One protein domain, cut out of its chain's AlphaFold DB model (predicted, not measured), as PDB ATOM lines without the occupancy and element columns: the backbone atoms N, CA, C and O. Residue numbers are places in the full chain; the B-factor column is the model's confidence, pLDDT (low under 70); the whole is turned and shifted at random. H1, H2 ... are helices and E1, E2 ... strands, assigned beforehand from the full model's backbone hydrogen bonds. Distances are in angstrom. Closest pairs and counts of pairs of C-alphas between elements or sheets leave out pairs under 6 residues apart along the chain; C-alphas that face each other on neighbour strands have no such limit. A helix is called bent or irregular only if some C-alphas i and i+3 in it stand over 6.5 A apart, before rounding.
ATOM      1  N   PHE A   6       7.655   5.114 -22.912       88.06
ATOM      2  CA  PHE A   6       7.749   5.921 -24.118       88.06
ATOM      3  C   PHE A   6       7.554   7.383 -23.758       88.06
ATOM      4  O   PHE A   6       6.575   7.752 -23.110       88.06
ATOM      5  N   GLN A   7       8.456   8.228 -24.242       90.50
ATOM      6  CA  GLN A   7       8.310   9.669 -24.129       90.50
ATOM      7  C   GLN A   7       7.743  10.223 -25.434       90.50
ATOM      8  O   GLN A   7       8.410  10.202 -26.469       90.50
ATOM      9  N   THR A   8       6.521  10.737 -25.376       89.25
ATOM     10  CA  THR A   8       5.831  11.311 -26.531       89.25
ATOM     11  C   THR A   8       5.871  12.832 -26.440       89.25
ATOM     12  O   THR A   8       5.619  13.408 -25.380       89.25
ATOM     13  N   LYS A   9       6.209  13.484 -27.555       92.38
ATOM     14  CA  LYS A   9       6.201  14.944 -27.705       92.38
ATOM     15  C   LYS A   9       5.098  15.335 -28.685       92.38
ATOM     16  O   LYS A   9       4.980  14.715 -29.740       92.38
ATOM     17  N   ILE A  10       4.309  16.342 -28.333       90.25
ATOM     18  CA  ILE A  10       3.326  16.973 -29.217       90.25
ATOM     19  C   ILE A  10       3.678  18.451 -29.312       90.25
ATOM     20  O   ILE A  10       3.831  19.105 -28.286       90.25
ATOM     21  N   SER A  11       3.751  18.964 -30.535       90.00
ATOM     22  CA  SER A  11       3.954  20.383 -30.817       90.00
ATOM     23  C   SER A  11       2.720  20.914 -31.539       90.00
ATOM     24  O   SER A  11       2.276  20.340 -32.533       90.00
ATOM     25  N   LEU A  12       2.132  21.982 -31.008       89.56
ATOM     26  CA  LEU A  12       0.993  22.686 -31.588       89.56
ATOM     27  C   LEU A  12       1.480  24.020 -32.152       89.56
ATOM     28  O   LEU A  12       1.881  24.908 -31.401       89.56
ATOM     29  N   GLU A  13       1.427  24.162 -33.472       91.00
ATOM     30  CA  GLU A  13       1.797  25.393 -34.170       91.00
ATOM     31  C   GLU A  13       0.531  26.209 -34.458       91.00
ATOM     32  O   GLU A  13      -0.279  25.845 -35.310       91.00
ATOM     33  N   CYS A  14       0.323  27.298 -33.714       80.44
ATOM     34  CA  CYS A  14      -0.884  28.127 -33.845       80.44
ATOM     35  C   CYS A  14      -0.676  29.352 -34.743       80.44
ATOM     36  O   CYS A  14      -1.626  29.829 -35.352       80.44
ATOM     37  N   ASN A  15       0.556  29.860 -34.821       85.38
ATOM     38  CA  ASN A  15       0.987  30.954 -35.691       85.38
ATOM     39  C   ASN A  15       2.455  30.711 -36.093       85.38
ATOM     40  O   ASN A  15       3.153  30.023 -35.348       85.38
ATOM     41  N   PRO A  16       2.980  31.330 -37.172       77.75
ATOM     42  CA  PRO A  16       4.329  31.060 -37.701       77.75
ATOM     43  C   PRO A  16       5.509  31.265 -36.733       77.75
ATOM     44  O   PRO A  16       6.633  30.930 -37.079       77.75
ATOM     45  N   ASN A  17       5.270  31.814 -35.536       81.38
ATOM     46  CA  ASN A  17       6.276  32.059 -34.498       81.38
ATOM     47  C   ASN A  17       5.828  31.591 -33.099       81.38
ATOM     48  O   ASN A  17       6.427  31.990 -32.102       81.38
ATOM     49  N   GLN A  18       4.748  30.808 -32.993       79.31
ATOM     50  CA  GLN A  18       4.214  30.359 -31.708       79.31
ATOM     51  C   GLN A  18       3.972  28.852 -31.726       79.31
ATOM     52  O   GLN A  18       3.024  28.370 -32.350       79.31
ATOM     53  N   ILE A  19       4.841  28.141 -31.005       85.88
ATOM     54  CA  ILE A  19       4.791  26.694 -30.812       85.88
ATOM     55  C   ILE A  19       4.456  26.424 -29.347       85.88
ATOM     56  O   ILE A  19       5.094  26.971 -28.446       85.88
ATOM     57  N   PHE A  20       3.448  25.592 -29.114       85.62
ATOM     58  CA  PHE A  20       3.140  25.043 -27.801       85.62
ATOM     59  C   PHE A  20       3.593  23.590 -27.753       85.62
ATOM     60  O   PHE A  20       2.991  22.726 -28.390       85.62
ATOM     61  N   ASP A  21       4.647  23.335 -26.984       89.31
ATOM     62  CA  ASP A  21       5.180  21.994 -26.792       89.31
ATOM     63  C   ASP A  21       4.592  21.347 -25.537       89.31
ATOM     64  O   ASP A  21       4.629  21.899 -24.436       89.31
ATOM     65  N   GLY A  22       4.062  20.144 -25.710       89.06
ATOM     66  CA  GLY A  22       3.636  19.248 -24.649       89.06
ATOM     67  C   GLY A  22       4.466  17.972 -24.669       89.06
ATOM     68  O   GLY A  22       4.788  17.427 -25.727       89.06
ATOM     69  N   GLN A  23       4.792  17.458 -23.488       92.25
ATOM     70  CA  GLN A  23       5.460  16.172 -23.339       92.25
ATOM     71  C   GLN A  23       4.712  15.316 -22.325       92.25
ATOM     72  O   GLN A  23       4.345  15.790 -21.254       92.25
ATOM     73  N   PHE A  24       4.512  14.043 -22.655       87.75
ATOM     74  CA  PHE A  24       3.926  13.071 -21.741       87.75
ATOM     75  C   PHE A  24       4.637  11.728 -21.849       87.75
ATOM     76  O   PHE A  24       5.104  11.318 -22.915       87.75
ATOM     77  N   SER A  25       4.728  11.054 -20.705       86.25
ATOM     78  CA  SER A  25       5.178   9.672 -20.634       86.25
ATOM     79  C   SER A  25       3.986   8.750 -20.851       86.25
ATOM     80  O   SER A  25       2.879   9.020 -20.385       86.25
ATOM     81  N   SER A  26       4.203   7.667 -21.576       85.00
ATOM     82  CA  SER A  26       3.199   6.643 -21.826       85.00
ATOM     83  C   SER A  26       3.843   5.271 -21.748       85.00
ATOM     84  O   SER A  26       5.042   5.120 -21.969       85.00
ATOM     85  N   ARG A  27       3.050   4.255 -21.430       85.31
ATOM     86  CA  ARG A  27       3.544   2.894 -21.255       85.31
ATOM     87  C   ARG A  27       2.634   1.918 -21.977       85.31
ATOM     88  O   ARG A  27       1.413   1.995 -21.860       85.31
ATOM     89  N   ALA A  28       3.230   0.986 -22.715       85.50
ATOM     90  CA  ALA A  28       2.479  -0.101 -23.331       85.50
ATOM     91  C   ALA A  28       2.183  -1.180 -22.281       85.50
ATOM     92  O   ALA A  28       3.097  -1.771 -21.700       85.50
ATOM     93  N   VAL A  29       0.900  -1.441 -22.040       85.81
ATOM     94  CA  VAL A  29       0.428  -2.417 -21.050       85.81
ATOM     95  C   VAL A  29      -0.745  -3.218 -21.603       85.81
ATOM     96  O   VAL A  29      -1.513  -2.724 -22.424       85.81
ATOM     97  N   ALA A  30      -0.897  -4.461 -21.141       88.31
ATOM     98  CA  ALA A  30      -1.991  -5.334 -21.571       88.31
ATOM     99  C   ALA A  30      -3.371  -4.855 -21.071       88.31
ATOM    100  O   ALA A  30      -4.372  -5.063 -21.750       88.31
ATOM    101  N   SER A  31      -3.407  -4.180 -19.914       90.25
ATOM    102  CA  SER A  31      -4.633  -3.705 -19.258       90.25
ATOM    103  C   SER A  31      -4.512  -2.222 -18.863       90.25
ATOM    104  O   SER A  31      -4.216  -1.930 -17.704       90.25
ATOM    105  N   PRO A  32      -4.742  -1.268 -19.788       84.94
ATOM    106  CA  PRO A  32      -4.491   0.159 -19.551       84.94
ATOM    107  C   PRO A  32      -5.262   0.754 -18.372       84.94
ATOM    108  O   PRO A  32      -4.682   1.467 -17.565       84.94
ATOM    109  N   ARG A  33      -6.553   0.419 -18.227       87.06
ATOM    110  CA  ARG A  33      -7.377   0.936 -17.119       87.06
ATOM    111  C   ARG A  33      -6.841   0.516 -15.752       87.06
ATOM    112  O   ARG A  33      -6.751   1.342 -14.857       87.06
ATOM    113  N   GLN A  34      -6.451  -0.750 -15.625       87.12
ATOM    114  CA  GLN A  34      -5.920  -1.280 -14.375       87.12
ATOM    115  C   GLN A  34      -4.566  -0.649 -14.024       87.12
ATOM    116  O   GLN A  34      -4.364  -0.271 -12.877       87.12
ATOM    117  N   ASP A  35      -3.665  -0.477 -14.999       85.00
ATOM    118  CA  ASP A  35      -2.368   0.181 -14.768       85.00
ATOM    119  C   ASP A  35      -2.554   1.658 -14.362       85.00
ATOM    120  O   ASP A  35      -1.857   2.131 -13.468       85.00
ATOM    121  N   CYS A  36      -3.550   2.364 -14.921       82.88
ATOM    122  CA  CYS A  36      -3.920   3.711 -14.470       82.88
ATOM    123  C   CYS A  36      -4.457   3.729 -13.031       82.88
ATOM    124  O   CYS A  36      -4.045   4.579 -12.243       82.88
ATOM    125  N   ASP A  37      -5.365   2.814 -12.679       86.75
ATOM    126  CA  ASP A  37      -5.928   2.735 -11.327       86.75
ATOM    127  C   ASP A  37      -4.850   2.392 -10.288       86.75
ATOM    128  O   ASP A  37      -4.815   2.987  -9.209       86.75
ATOM    129  N   ASP A  38      -3.949   1.464 -10.612       81.38
ATOM    130  CA  ASP A  38      -2.838   1.065  -9.749       81.38
ATOM    131  C   ASP A  38      -1.794   2.187  -9.619       81.38
ATOM    132  O   ASP A  38      -1.347   2.482  -8.509       81.38
ATOM    133  N   GLY A  39      -1.470   2.878 -10.716       77.62
ATOM    134  CA  GLY A  39      -0.601   4.057 -10.701       77.62
ATOM    135  C   GLY A  39      -1.180   5.196  -9.859       77.62
ATOM    136  O   GLY A  39      -0.485   5.759  -9.018       77.62
ATOM    137  N   ASN A  40      -2.476   5.481  -9.996       74.44
ATOM    138  CA  ASN A  40      -3.159   6.499  -9.196       74.44
ATOM    139  C   ASN A  40      -3.136   6.163  -7.693       74.44
ATOM    140  O   ASN A  40      -2.894   7.028  -6.845       74.44
ATOM    141  N   LYS A  41      -3.340   4.885  -7.345       71.12
ATOM    142  CA  LYS A  41      -3.217   4.407  -5.961       71.12
ATOM    143  C   LYS A  41      -1.796   4.582  -5.432       71.12
ATOM    144  O   LYS A  41      -1.645   5.020  -4.295       71.12
ATOM    145  N   GLN A  42      -0.777   4.288  -6.240       72.69
ATOM    146  CA  GLN A  42       0.621   4.495  -5.864       72.69
ATOM    147  C   GLN A  42       0.919   5.976  -5.592       72.69
ATOM    148  O   GLN A  42       1.367   6.302  -4.495       72.69
ATOM    149  N   THR A  43       0.587   6.879  -6.520       68.44
ATOM    150  CA  THR A  43       0.798   8.328  -6.343       68.44
ATOM    151  C   THR A  43       0.059   8.867  -5.113       68.44
ATOM    152  O   THR A  43       0.595   9.680  -4.364       68.44
ATOM    153  N   THR A  44      -1.159   8.384  -4.855       71.06
ATOM    154  CA  THR A  44      -1.940   8.781  -3.672       71.06
ATOM    155  C   THR A  44      -1.313   8.279  -2.365       71.06
ATOM    156  O   THR A  44      -1.374   8.979  -1.354       71.06
ATOM    157  N   MET A  45      -0.726   7.077  -2.349       63.88
ATOM    158  CA  MET A  45      -0.016   6.560  -1.171       63.88
ATOM    159  C   MET A  45       1.270   7.342  -0.891       63.88
ATOM    160  O   MET A  45       1.522   7.663   0.268       63.88
ATOM    161  N   GLU A  46       2.036   7.695  -1.926       65.44
ATOM    162  CA  GLU A  46       3.251   8.514  -1.802       65.44
ATOM    163  C   GLU A  46       2.921   9.911  -1.241       65.44
ATOM    164  O   GLU A  46       3.497  10.324  -0.239       65.44
ATOM    165  N   ALA A  47       1.881  10.577  -1.758       60.97
ATOM    166  CA  ALA A  47       1.454  11.893  -1.265       60.97
ATOM    167  C   ALA A  47       0.970  11.899   0.200       60.97
ATOM    168  O   ALA A  47       1.097  12.903   0.896       60.97
ATOM    169  N   LYS A  48       0.394  10.792   0.691       60.00
ATOM    170  CA  LYS A  48      -0.026  10.671   2.101       60.00
ATOM    171  C   LYS A  48       1.129  10.348   3.043       60.00
ATOM    172  O   LYS A  48       1.020  10.625   4.235       60.00
ATOM    173  N   HIS A  49       2.200   9.758   2.530       57.47
ATOM    174  CA  HIS A  49       3.393   9.460   3.310       57.47
ATOM    175  C   HIS A  49       4.197  10.735   3.617       57.47
ATOM    176  O   HIS A  49       4.724  10.873   4.717       57.47
ATOM    177  N   ASP A  50       4.175  11.717   2.713       57.88
ATOM    178  CA  ASP A  50       4.832  13.022   2.888       57.88
ATOM    179  C   ASP A  50       4.073  13.989   3.825       57.88
ATOM    180  O   ASP A  50       4.536  15.094   4.093       57.88
ATOM    181  N   SER A  51       2.913  13.582   4.362       57.62
ATOM    182  CA  SER A  51       2.073  14.397   5.259       57.62
ATOM    183  C   SER A  51       2.432  14.266   6.752       57.62
ATOM    184  O   SER A  51       1.688  14.764   7.600       57.62
TER     185      SER A  51
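Overview. This is residues 6 to 51 of the 53 residues of an uncharacterized protein of Lactobacillus rhamnosus ATCC 8530 (UniProt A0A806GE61). A long, narrow hairpin of two strands, E1 and E2, makes one arm, and a single helix, H1, makes the other; the two arms meet in a corner at the open end of the hairpin, in the shape of an L. The helix is not folded back over the hairpin, and most of it sticks out: residues 29 to 34 and 36 to 51 stand free. The printed part has 46 residues with two named strands and one named helix, in the order E1, E2, H1; the sheet has the order E1 - E2 and is antiparallel, and the class is mixed, helices and strands. The whole is extended, with a radius of gyration of the C-alphas of 16.2 A, and flat, with spans of 45 by 33 by 14 A.

Along the chain. E1 is a strand of residues 6 to 15, 28.4 A from first to last C-alpha, and it begins at C-alpha 6 at (7.749, 5.921, -24.118). E2 is a strand of residues 18 to 27, 29.4 A long between its first and last C-alphas, from C-alpha 18 at (4.214, 30.359, -31.708). H1 is a helix of residues 32 to 49, 25.9 A from first to last C-alpha, and it ends at C-alpha 49 at (3.393, 9.460, 3.310).

Arrangement. E1 and E2 are a hairpin of antiparallel neighbour strands, with 161 degrees between their N-to-C directions. The C-alphas of Phe 6 and Ser 26 face each other at 5.1 A, and those of Ser 11 and Asp 21 at 4.5 A. Across this pair N 6 and O 26 are within hydrogen-bond range at 2.8 A, and so are N 22 and O 10, at 2.8 A. Near the turn, N 18 and O 15 are within range at 3.0 A. E1 and H1 are apart. H1 is not bent, and each O i to N i+4 pair inside it is within hydrogen-bond range.

Size, cuts and confidence. The two C-alphas farthest apart are those of Pro 16 and His 49, at 46.4 A, and the first and last printed C-alphas, of Phe 6 and Ser 51, are 31.1 A apart. The printed part has no cut. The link from E1 to E2, with 2 residues, is tight, and the link from E2 to H1, with 4 residues, is tight. The mean pLDDT of the printed part is 80.8; it is under 70 at residue 43 and at residues 45 to 51, and its mean over H1 is 74.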